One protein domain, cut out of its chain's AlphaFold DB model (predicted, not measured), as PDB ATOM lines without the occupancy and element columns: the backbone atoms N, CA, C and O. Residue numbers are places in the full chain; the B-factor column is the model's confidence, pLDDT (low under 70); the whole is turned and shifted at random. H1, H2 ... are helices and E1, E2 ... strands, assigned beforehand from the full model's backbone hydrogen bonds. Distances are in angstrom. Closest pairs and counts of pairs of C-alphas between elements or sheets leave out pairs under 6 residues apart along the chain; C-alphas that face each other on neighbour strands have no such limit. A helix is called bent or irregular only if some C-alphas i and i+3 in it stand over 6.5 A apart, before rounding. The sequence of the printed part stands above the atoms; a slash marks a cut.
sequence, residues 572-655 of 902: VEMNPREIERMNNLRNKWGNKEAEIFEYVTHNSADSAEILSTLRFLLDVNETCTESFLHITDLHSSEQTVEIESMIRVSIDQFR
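Overview. This is residues 572 to 655 of the 902 residues of the protein "DUF4781 domain-containing protein" of Aedes aegypti (UniProt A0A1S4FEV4). A small three-stranded sheet, E1 to E3, sits beside three helical pieces grouped round the helix H2, which is nearest the middle. The bent helix H1 folds round H2, its first arm H1a packing on H2 away from the sheet and its second arm H1b reaching E1 at the sheet's edge, while the short H3 follows E3 at the other edge. The printed part has 84 residues, with three named helices and three named strands in the order H1, H2, E1, E2, E3, H3; the sheet, in the order E1, E2, E3, is antiparallel, and the class is mixed, helices and strands. The whole is compact and rounded, with a radius of gyration of the C-alphas of 12.1 A and spans of 33 by 28 by 28 A.

Arrangement. E1, residues 631 to 635, E2, residues 640 to 643, and E3, residues 647 to 650, form a meander, each strand the antiparallel neighbour of the one before. The hairpin E1 and E2 has N 632 and O 642 within hydrogen-bond range at 2.8 A, and the hairpin E2 and E3 has N 641 and O 649 at 2.9 A. H2, residues 607 to 623, only grazes the sheet, with residues 616 to 621. H1, residues 576 to 600, was assigned as one helix by its hydrogen bonds but is bent, C-alphas 588 and 591 being 9.3 A apart; its arms are H1a, residues 576 to 588, and H1b, residues 591 to 600. H1b is itself irregular, with C-alphas 591 and 594 7.9 A apart. H1b only grazes the sheet, with residues 592 to 600; its closest C-alphas to E1 are those of Tyr 599 and Leu 634, 6.5 A. H1b and H2 only just touch, with 3 pairs of C-alphas within 8 A, the closest those of Val 600 and Ile 610, 5.6 A, at a steep tilt of 54 degrees, opposite ways. H1a touches H2 with residues 615 to 621 of H2 alone, the closest C-alphas being those of Arg 581 and Leu 618, 6.7 A. Their tilt of 68 degrees is steep, only just short of about perpendicular. H1a is apart from E1, E2 and E3. H3, residues 651 to 655, is close to H2 but not clearly touching, the closest C-alphas being those of Phe 616 and Ile 651, 6.5 A. Every O i to N i+4 pair is within hydrogen-bond range in H1a, H2 and H3, and 3 of 6 are in H1b.

Along the chain. From first to last C-alpha, E1 measures 11.2 A, E2 9.8 A, E3 10.2 A, H2 24.5 A, H1a 18.6 A, H1b 17.1 A and H3 6.2 A. H1a begins at C-alpha 576 (44.783, 34.432, 27.414), E1 at C-alpha 631 (46.878, 48.096, 45.486), and H3 ends at C-alpha 655 (62.180, 46.353, 37.352).

Size, cuts and confidence. The two C-alphas farthest apart are those of Asp 606 and Ser 627, 35.3 A. The printed part has no cut and no long link. The mean pLDDT of the printed part is 78.4, with residues 591, 623 to 630, 644 to 647 and 653 to 655 under 70.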
ATOM      1  N   VAL A 572      43.930  43.887  22.768       89.62
ATOM      2  CA  VAL A 572      43.816  42.806  21.767       89.62
ATOM      3  C   VAL A 572      45.123  42.011  21.615       89.62
ATOM      4  O   VAL A 572      45.068  40.829  21.284       89.62
ATOM      5  N   GLU A 573      46.277  42.612  21.911       90.12
ATOM      6  CA  GLU A 573      47.599  41.958  21.886       90.12
ATOM      7  C   GLU A 573      47.915  41.121  23.148       90.12
ATOM      8  O   GLU A 573      48.926  40.413  23.185       90.12
ATOM      9  N   MET A 574      47.065  41.162  24.180       90.19
ATOM     10  CA  MET A 574      47.243  40.380  25.414       90.19
ATOM     11  C   MET A 574      46.946  38.887  25.205       90.19
ATOM     12  O   MET A 574      45.964  38.503  24.568       90.19
ATOM     13  N   ASN A 575      47.766  38.019  25.798       90.38
ATOM     14  CA  ASN A 575      47.574  36.570  25.747       90.38
ATOM     15  C   ASN A 575      46.488  36.092  26.743       90.38
ATOM     16  O   ASN A 575      46.191  36.797  27.708       90.38
ATOM     17  N   PRO A 576      45.909  34.882  26.587       88.81
ATOM     18  CA  PRO A 576      44.783  34.432  27.414       88.81
ATOM     19  C   PRO A 576      45.003  34.483  28.937       88.81
ATOM     20  O   PRO A 576      44.052  34.755  29.667       88.81
ATOM     21  N   ARG A 577      46.238  34.286  29.429       87.69
ATOM     22  CA  ARG A 577      46.552  34.401  30.868       87.69
ATOM     23  C   ARG A 577      46.570  35.858  31.330       87.69
ATOM     24  O   ARG A 577      46.073  36.163  32.407       87.69
ATOM     25  N   GLU A 578      47.112  36.760  30.514       90.06
ATOM     26  CA  GLU A 578      47.086  38.207  30.768       90.06
ATOM     27  C   GLU A 578      45.643  38.735  30.778       90.06
ATOM     28  O   GLU A 578      45.283  39.528  31.644       90.06
ATOM     29  N   ILE A 579      44.791  38.238  29.873       89.44
ATOM     30  CA  ILE A 579      43.357  38.564  29.810       89.44
ATOM     31  C   ILE A 579      42.619  38.105  31.078       89.44
ATOM     32  O   ILE A 579      41.844  38.870  31.654       89.44
ATOM     33  N   GLU A 580      42.851  36.875  31.542       88.81
ATOM     34  CA  GLU A 580      42.245  36.357  32.776       88.81
ATOM     35  C   GLU A 580      42.674  37.175  34.005       88.81
ATOM     36  O   GLU A 580      41.826  37.636  34.773       88.81
ATOM     37  N   ARG A 581      43.978  37.451  34.138       87.06
ATOM     38  CA  ARG A 581      44.538  38.305  35.200       87.06
ATOM     39  C   ARG A 581      43.947  39.717  35.178       87.06
ATOM     40  O   ARG A 581      43.547  40.214  36.228       87.06
ATOM     41  N   MET A 582      43.828  40.335  34.001       89.75
ATOM     42  CA  MET A 582      43.270  41.684  33.846       89.75
ATOM     43  C   MET A 582      41.778  41.743  34.181       89.75
ATOM     44  O   MET A 582      41.339  42.665  34.866       89.75
ATOM     45  N   ASN A 583      40.992  40.747  33.762       89.31
ATOM     46  CA  ASN A 583      39.593  40.625  34.181       89.31
ATOM     47  C   ASN A 583      39.483  40.487  35.712       89.31
ATOM     48  O   ASN A 583      38.651  41.153  36.324       89.31
ATOM     49  N   ASN A 584      40.342  39.681  36.347       86.25
ATOM     50  CA  ASN A 584      40.340  39.496  37.801       86.25
ATOM     51  C   ASN A 584      40.753  40.767  38.566       86.25
ATOM     52  O   ASN A 584      40.117  41.095  39.566       86.25
ATOM     53  N   LEU A 585      41.755  41.515  38.087       85.50
ATOM     54  CA  LEU A 585      42.143  42.815  38.653       85.50
ATOM     55  C   LEU A 585      40.988  43.828  38.569       85.50
ATOM     56  O   LEU A 585      40.600  44.403  39.583       85.50
ATOM     57  N   ARG A 586      40.378  43.987  37.388       86.81
ATOM     58  CA  ARG A 586      39.236  44.895  37.172       86.81
ATOM     59  C   ARG A 586      38.033  44.530  38.051       86.81
ATOM     60  O   ARG A 586      37.445  45.407  38.677       86.81
ATOM     61  N   ASN A 587      37.732  43.236  38.189       82.44
ATOM     62  CA  ASN A 587      36.669  42.742  39.072       82.44
ATOM     63  C   ASN A 587      36.925  43.046  40.563       82.44
ATOM     64  O   ASN A 587      35.965  43.314  41.282       82.44
ATOM     65  N   LYS A 588      38.185  43.030  41.034       79.62
ATOM     66  CA  LYS A 588      38.539  43.483  42.397       79.62
ATOM     67  C   LYS A 588      38.361  45.001  42.563       79.62
ATOM     68  O   LYS A 588      37.973  45.447  43.636       79.62
ATOM     69  N   TRP A 589      38.653  45.778  41.517       77.50
ATOM     70  CA  TRP A 589      38.652  47.249  41.541       77.50
ATOM     71  C   TRP A 589      37.244  47.873  41.531       77.50
ATOM     72  O   TRP A 589      37.032  48.967  42.058       77.50
ATOM     73  N   GLY A 590      36.266  47.177  40.943       74.88
ATOM     74  CA  GLY A 590      34.856  47.568  40.968       74.88
ATOM     75  C   GLY A 590      34.613  48.973  40.408       74.88
ATOM     76  O   GLY A 590      35.048  49.302  39.309       74.88
ATOM     77  N   ASN A 591      33.925  49.828  41.168       68.19
ATOM     78  CA  ASN A 591      33.497  51.160  40.711       68.19
ATOM     79  C   ASN A 591      34.650  52.103  40.309       68.19
ATOM     80  O   ASN A 591      34.405  53.081  39.607       68.19
ATOM     81  N   LYS A 592      35.885  51.830  40.745       74.38
ATOM     82  CA  LYS A 592      37.077  52.620  40.409       74.38
ATOM     83  C   LYS A 592      37.706  52.233  39.058       74.38
ATOM     84  O   LYS A 592      38.733  52.793  38.702       74.38
ATOM     85  N   GLU A 593      37.161  51.264  38.308       79.75
ATOM     86  CA  GLU A 593      37.804  50.650  37.121       79.75
ATOM     87  C   GLU A 593      38.391  51.658  36.108       79.75
ATOM     88  O   GLU A 593      39.457  51.418  35.541       79.75
ATOM     89  N   ALA A 594      37.734  52.808  35.921       77.12
ATOM     90  CA  ALA A 594      38.202  53.879  35.043       77.12
ATOM     91  C   ALA A 594      39.600  54.422  35.416       77.12
ATOM     92  O   ALA A 594      40.359  54.783  34.520       77.12
ATOM     93  N   GLU A 595      39.971  54.421  36.700       82.38
ATOM     94  CA  GLU A 595      41.279  54.882  37.193       82.38
ATOM     95  C   GLU A 595      42.433  54.025  36.655       82.38
ATOM     96  O   GLU A 595      43.489  54.556  36.321       82.38
ATOM     97  N   ILE A 596      42.219  52.710  36.493       84.31
ATOM     98  CA  ILE A 596      43.205  51.800  35.884       84.31
ATOM     99  C   ILE A 596      43.504  52.248  34.450       84.31
ATOM    100  O   ILE A 596      44.659  52.305  34.027       84.31
ATOM    101  N   PHE A 597      42.455  52.575  33.694       84.56
ATOM    102  CA  PHE A 597      42.584  52.963  32.295       84.56
ATOM    103  C   PHE A 597      43.066  54.404  32.112       84.56
ATOM    104  O   PHE A 597      43.805  54.675  31.164       84.56
ATOM    105  N   GLU A 598      42.730  55.313  33.028       84.44
ATOM    106  CA  GLU A 598      43.331  56.646  33.075       84.44
ATOM    107  C   GLU A 598      44.834  56.557  33.363       84.44
ATOM    108  O   GLU A 598      45.615  57.137  32.610       84.44
ATOM    109  N   TYR A 599      45.252  55.760  34.353       85.69
ATOM    110  CA  TYR A 599      46.659  55.562  34.715       85.69
ATOM    111  C   TYR A 599      47.505  55.048  33.539       85.69
ATOM    112  O   TYR A 599      48.504  55.683  33.184       85.69
ATOM    113  N   VAL A 600      47.094  53.951  32.880       85.75
ATOM    114  CA  VAL A 600      47.880  53.373  31.764       85.75
ATOM    115  C   VAL A 600      47.843  54.219  30.492       85.75
ATOM    116  O   VAL A 600      48.746  54.100  29.670       85.75
ATOM    117  N   THR A 601      46.832  55.079  30.315       84.00
ATOM    118  CA  THR A 601      46.754  56.001  29.169       84.00
ATOM    119  C   THR A 601      47.178  57.430  29.510       84.00
ATOM    120  O   THR A 601      47.027  58.310  28.664       84.00
ATOM    121  N   HIS A 602      47.700  57.712  30.711       81.62
ATOM    122  CA  HIS A 602      47.987  59.082  31.155       81.62
ATOM    123  C   HIS A 602      49.059  59.741  30.274       81.62
ATOM    124  O   HIS A 602      48.763  60.710  29.564       81.62
ATOM    125  N   ASN A 603      50.259  59.146  30.261       72.75
ATOM    126  CA  ASN A 603      51.461  59.687  29.621       72.75
ATOM    127  C   ASN A 603      51.615  59.343  28.132       72.75
ATOM    128  O   ASN A 603      52.357  60.039  27.442       72.75
ATOM    129  N   SER A 604      50.944  58.301  27.627       71.19
ATOM    130  CA  SER A 604      51.140  57.828  26.253       71.19
ATOM    131  C   SER A 604      49.838  57.547  25.505       71.19
ATOM    132  O   SER A 604      48.788  57.262  26.083       71.19
ATOM    133  N   ALA A 605      49.941  57.634  24.180       78.00
ATOM    134  CA  ALA A 605      48.946  57.180  23.218       78.00
ATOM    135  C   ALA A 605      49.527  56.131  22.245       78.00
ATOM    136  O   ALA A 605      48.893  55.839  21.231       78.00
ATOM    137  N   ASP A 606      50.704  55.565  22.531       86.19
ATOM    138  CA  ASP A 606      51.237  54.395  21.829       86.19
ATOM    139  C   ASP A 606      50.732  53.084  22.459       86.19
ATOM    140  O   ASP A 606      50.623  52.964  23.680       86.19
ATOM    141  N   SER A 607      50.419  52.081  21.635       86.81
ATOM    142  CA  SER A 607      49.861  50.815  22.125       86.81
ATOM    143  C   SER A 607      50.895  49.887  22.773       86.81
ATOM    144  O   SER A 607      50.516  49.120  23.657       86.81
ATOM    145  N   ALA A 608      52.177  49.955  22.402       87.25
ATOM    146  CA  ALA A 608      53.217  49.128  23.016       87.25
ATOM    147  C   ALA A 608      53.620  49.664  24.400       87.25
ATOM    148  O   ALA A 608      53.801  48.877  25.334       87.25
ATOM    149  N   GLU A 609      53.680  50.988  24.574       85.94
ATOM    150  CA  GLU A 609      53.869  51.610  25.893       85.94
ATOM    151  C   GLU A 609      52.689  51.316  26.832       85.94
ATOM    152  O   GLU A 609      52.906  50.836  27.947       85.94
ATOM    153  N   ILE A 610      51.440  51.483  26.370       88.38
ATOM    154  CA  ILE A 610      50.239  51.122  27.151       88.38
ATOM    155  C   ILE A 610      50.266  49.633  27.546       88.38
ATOM    156  O   ILE A 610      49.964  49.294  28.692       88.38
ATOM    157  N   LEU A 611      50.671  48.731  26.641       89.75
ATOM    158  CA  LEU A 611      50.799  47.298  26.930       89.75
ATOM    159  C   LEU A 611      51.916  46.991  27.949       89.75
ATOM    160  O   LEU A 611      51.751  46.100  28.783       89.75
ATOM    161  N   SER A 612      53.029  47.733  27.928       87.38
ATOM    162  CA  SER A 612      54.087  47.642  28.948       87.38
ATOM    163  C   SER A 612      53.571  48.043  30.335       87.38
ATOM    164  O   SER A 612      53.830  47.334  31.309       87.38
ATOM    165  N   THR A 613      52.814  49.139  30.437       86.56
ATOM    166  CA  THR A 613      52.258  49.608  31.718       86.56
ATOM    167  C   THR A 613      51.136  48.696  32.225       86.56
ATOM    168  O   THR A 613      51.069  48.414  33.420       86.56
ATOM    169  N   LEU A 614      50.304  48.147  31.329       88.69
ATOM    170  CA  LEU A 614      49.324  47.105  31.670       88.69
ATOM    171  C   LEU A 614      49.998  45.851  32.245       88.69
ATOM    172  O   LEU A 614      49.539  45.339  33.262       88.69
ATOM    173  N   ARG A 615      51.094  45.372  31.637       89.62
ATOM    174  CA  ARG A 615      51.863  44.225  32.158       89.62
ATOM    175  C   ARG A 615      52.413  44.498  33.556       89.62
ATOM    176  O   ARG A 615      52.134  43.719  34.456       89.62
ATOM    177  N   PHE A 616      53.050  45.651  33.763       87.12
ATOM    178  CA  PHE A 616      53.546  46.069  35.079       87.12
ATOM    179  C   PHE A 616      52.460  46.047  36.175       87.12
ATOM    180  O   PHE A 616      52.706  45.525  37.260       87.12
ATOM    181  N   LEU A 617      51.243  46.530  35.892       86.12
ATOM    182  CA  LEU A 617      50.125  46.439  36.845       86.12
ATOM    183  C   LEU A 617      49.718  44.991  37.161       86.12
ATOM    184  O   LEU A 617      49.369  44.690  38.306       86.12
ATOM    185  N   LEU A 618      49.749  44.091  36.171       86.69
ATOM    186  CA  LEU A 618      49.465  42.670  36.391       86.69
ATOM    187  C   LEU A 618      50.558  41.987  37.213       86.69
ATOM    188  O   LEU A 618      50.216  41.188  38.083       86.69
ATOM    189  N   ASP A 619      51.826  42.316  36.960       82.69
ATOM    190  CA  ASP A 619      52.978  41.770  37.679       82.69
ATOM    191  C   ASP A 619      52.920  42.175  39.163       82.69
ATOM    192  O   ASP A 619      52.959  41.314  40.038       82.69
ATOM    193  N   VAL A 620      52.689  43.462  39.463       78.88
ATOM    194  CA  VAL A 620      52.519  43.963  40.845       78.88
ATOM    195  C   VAL A 620      51.331  43.300  41.557       78.88
ATOM    196  O   VAL A 620      51.450  42.902  42.717       78.88
ATOM    197  N   ASN A 621      50.186  43.139  40.881       79.69
ATOM    198  CA  ASN A 621      49.023  42.445  41.452       79.69
ATOM    199  C   ASN A 621      49.237  40.920  41.595       79.69
ATOM    200  O   ASN A 621      48.548  40.307  42.408       79.69
ATOM    201  N   GLU A 622      50.161  40.300  40.852       75.56
ATOM    202  CA  GLU A 622      50.571  38.905  41.082       75.56
ATOM    203  C   GLU A 622      51.483  38.779  42.311       75.56
ATOM    204  O   GLU A 622      51.270  37.878  43.117       75.56
ATOM    205  N   THR A 623      52.423  39.710  42.522       68.69
ATOM    206  CA  THR A 623      53.278  39.737  43.728       68.69
ATOM    207  C   THR A 623      52.483  40.012  45.017       68.69
ATOM    208  O   THR A 623      52.908  39.634  46.105       68.69
ATOM    209  N   CYS A 624      51.299  40.629  44.926       68.56
ATOM    210  CA  CYS A 624      50.380  40.829  46.058       68.56
ATOM    211  C   CYS A 624      49.602  39.539  46.418       68.56
ATOM    212  O   CYS A 624      48.379  39.456  46.256       68.56
ATOM    213  N   THR A 625      50.306  38.509  46.899       52.34
ATOM    214  CA  THR A 625      49.731  37.180  47.174       52.34
ATOM    215  C   THR A 625      48.927  37.111  48.481       52.34
ATOM    216  O   THR A 625      49.485  36.900  49.555       52.34
ATOM    217  N   GLU A 626      47.602  37.193  48.331       51.16
ATOM    218  CA  GLU A 626      46.529  36.833  49.281       51.16
ATOM    219  C   GLU A 626      46.419  37.566  50.641       51.16
ATOM    220  O   GLU A 626      47.376  38.008  51.270       51.16
ATOM    221  N   SER A 627      45.162  37.667  51.094       51.41
ATOM    222  CA  SER A 627      44.668  38.113  52.412       51.41
ATOM    223  C   SER A 627      45.001  39.520  52.931       51.41
ATOM    224  O   SER A 627      44.157  40.069  53.634       51.41
ATOM    225  N   PHE A 628      46.171  40.096  52.645       50.69
ATOM    226  CA  PHE A 628      46.675  41.269  53.384       50.69
ATOM    227  C   PHE A 628      47.296  42.383  52.539       50.69
ATOM    228  O   PHE A 628      47.697  43.386  53.121       50.69
ATOM    229  N   LEU A 629      47.431  42.205  51.219       60.38
ATOM    230  CA  LEU A 629      48.066  43.190  50.341       60.38
ATOM    231  C   LEU A 629      47.241  43.462  49.091       60.38
ATOM    232  O   LEU A 629      46.986  42.573  48.271       60.38
ATOM    233  N   HIS A 630      46.844  44.716  48.943       68.25
ATOM    234  CA  HIS A 630      46.063  45.251  47.849       68.25
ATOM    235  C   HIS A 630      46.702  46.553  47.359       68.25
ATOM    236  O   HIS A 630      47.180  47.384  48.137       68.25
ATOM    237  N   ILE A 631      46.680  46.758  46.041       75.06
ATOM    238  CA  ILE A 631      46.878  48.096  45.486       75.06
ATOM    239  C   ILE A 631      45.682  48.935  45.967       75.06
ATOM    240  O   ILE A 631      44.541  48.487  45.874       75.06
ATOM    241  N   THR A 632      45.935  50.122  46.506       73.62
ATOM    242  CA  THR A 632      44.917  51.017  47.080       73.62
ATOM    243  C   THR A 632      44.658  52.255  46.235       73.62
ATOM    244  O   THR A 632      43.548  52.782  46.279       73.62
ATOM    245  N   ASP A 633      45.658  52.736  45.490       78.50
ATOM    246  CA  ASP A 633      45.527  53.942  44.665       78.50
ATOM    247  C   ASP A 633      46.505  53.956  43.474       78.50
ATOM    248  O   ASP A 633      47.508  53.233  43.470       78.50
ATOM    249  N   LEU A 634      46.215  54.775  42.458       83.19
ATOM    250  CA  LEU A 634      46.977  54.854  41.202       83.19
ATOM    251  C   LEU A 634      47.327  56.309  40.852       83.19
ATOM    252  O   LEU A 634      46.520  57.056  40.293       83.19
ATOM    253  N   HIS A 635      48.570  56.713  41.122       81.56
ATOM    254  CA  HIS A 635      49.027  58.096  40.948       81.56
ATOM    255  C   HIS A 635      49.479  58.344  39.515       81.56
ATOM    256  O   HIS A 635      50.668  58.351  39.197       81.56
ATOM    257  N   SER A 636      48.497  58.553  38.637       77.94
ATOM    258  CA  SER A 636      48.676  58.724  37.188       77.94
ATOM    259  C   SER A 636      49.754  59.748  36.803       77.94
ATOM    260  O   SER A 636      50.548  59.476  35.904       77.94
ATOM    261  N   SER A 637      49.844  60.874  37.519       72.56
ATOM    262  CA  SER A 637      50.835  61.939  37.289       72.56
ATOM    263  C   SER A 637      52.262  61.588  37.732       72.56
ATOM    264  O   SER A 637      53.219  62.126  37.181       72.56
ATOM    265  N   GLU A 638      52.421  60.692  38.707       71.38
ATOM    266  CA  GLU A 638      53.723  60.176  39.164       71.38
ATOM    267  C   GLU A 638      54.107  58.865  38.454       71.38
ATOM    268  O   GLU A 638      55.236  58.398  38.587       71.38
ATOM    269  N   GLN A 639      53.158  58.247  37.737       79.50
ATOM    270  CA  GLN A 639      53.211  56.857  37.267       79.50
ATOM    271  C   GLN A 639      53.554  55.855  38.391       79.50
ATOM    272  O   GLN A 639      54.113  54.787  38.133       79.50
ATOM    273  N   THR A 640      53.176  56.154  39.640       79.38
ATOM    274  CA  THR A 640      53.369  55.249  40.782       79.38
ATOM    275  C   THR A 640      52.088  54.510  41.166       79.38
ATOM    276  O   THR A 640      50.973  55.020  41.052       79.38
ATOM    277  N   VAL A 641      52.272  53.276  41.625       79.38
ATOM    278  CA  VAL A 641      51.233  52.371  42.127       79.38
ATOM    279  C   VAL A 641      51.322  52.377  43.652       79.38
ATOM    280  O   VAL A 641      52.406  52.117  44.178       79.38
ATOM    281  N   GLU A 642      50.240  52.708  44.364       76.56
ATOM    282  CA  GLU A 642      50.227  52.756  45.835       76.56
ATOM    283  C   GLU A 642      49.592  51.495  46.433       76.56
ATOM    284  O   GLU A 642      48.484  51.119  46.056       76.56
ATOM    285  N   ILE A 643      50.293  50.847  47.367       72.50
ATOM    286  CA  ILE A 643      49.910  49.568  47.990       72.50
ATOM    287  C   ILE A 643      49.660  49.786  49.487       72.50
ATOM    288  O   ILE A 643      50.474  50.429  50.153       72.50
ATOM    289  N   GLU A 644      48.528  49.282  49.995       66.69
ATOM    290  CA  GLU A 644      48.016  49.440  51.375       66.69
ATOM    291  C   GLU A 644      47.975  50.893  51.923       66.69
ATOM    292  O   GLU A 644      47.948  51.128  53.128       66.69
ATOM    293  N   SER A 645      47.959  51.912  51.055       60.50
ATOM    294  CA  SER A 645      48.178  53.337  51.400       60.50
ATOM    295  C   SER A 645      49.553  53.626  52.034       60.50
ATOM    296  O   SER A 645      49.735  54.608  52.763       60.50
ATOM    297  N   MET A 646      50.523  52.740  51.785       58.78
ATOM    298  CA  MET A 646      51.814  52.684  52.471       58.78
ATOM    299  C   MET A 646      53.004  53.007  51.575       58.78
ATOM    300  O   MET A 646      53.934  53.691  52.002       58.78
ATOM    301  N   ILE A 647      53.019  52.433  50.372       65.25
ATOM    302  CA  ILE A 647      54.210  52.351  49.525       65.25
ATOM    303  C   ILE A 647      53.828  52.688  48.095       65.25
ATOM    304  O   ILE A 647      52.962  52.037  47.521       65.25
ATOM    305  N   ARG A 648      54.525  53.668  47.512       71.69
ATOM    306  CA  ARG A 648      54.448  54.013  46.089       71.69
ATOM    307  C   ARG A 648      55.607  53.384  45.328       71.69
ATOM    308  O   ARG A 648      56.762  53.597  45.695       71.69
ATOM    309  N   VAL A 649      55.298  52.649  44.263       71.06
ATOM    310  CA  VAL A 649      56.278  51.955  43.411       71.06
ATOM    311  C   VAL A 649      56.138  52.421  41.964       71.06
ATOM    312  O   VAL A 649      55.031  52.416  41.426       71.06
ATOM    313  N   SER A 650      57.243  52.809  41.321       76.94
ATOM    314  CA  SER A 650      57.283  53.055  39.871       76.94
ATOM    315  C   SER A 650      57.703  51.810  39.081       76.94
ATOM    316  O   SER A 650      58.344  50.898  39.612       76.94
ATOM    317  N   ILE A 651      57.388  51.797  37.782       75.38
ATOM    318  CA  ILE A 651      57.747  50.706  36.863       75.38
ATOM    319  C   ILE A 651      59.258  50.419  36.830       75.38
ATOM    320  O   ILE A 651      59.664  49.259  36.779       75.38
ATOM    321  N   ASP A 652      60.097  51.454  36.925       71.94
ATOM    322  CA  ASP A 652      61.555  51.306  36.924       71.94
ATOM    323  C   ASP A 652      62.084  50.753  38.252       71.94
ATOM    324  O   ASP A 652      62.953  49.886  38.246       71.94
ATOM    325  N   GLN A 653      61.524  51.189  39.387       68.25
ATOM    326  CA  GLN A 653      61.887  50.671  40.712       68.25
ATOM    327  C   GLN A 653      61.549  49.182  40.835       68.25
ATOM    328  O   GLN A 653      62.369  48.397  41.307       68.25
ATOM    329  N   PHE A 654      60.372  48.774  40.354       68.94
ATOM    330  CA  PHE A 654      59.958  47.370  40.356       68.94
ATOM    331  C   PHE A 654      60.845  46.503  39.449       68.94
ATOM    332  O   PHE A 654      61.223  45.400  39.829       68.94
ATOM    333  N   ARG A 655      61.245  47.023  38.278       68.19
ATOM    334  CA  ARG A 655      62.180  46.353  37.352       68.19
ATOM    335  C   ARG A 655      63.626  46.285  37.859       68.19
ATOM    336  O   ARG A 655      64.380  45.442  37.381       68.19
TER     337      ARG A 655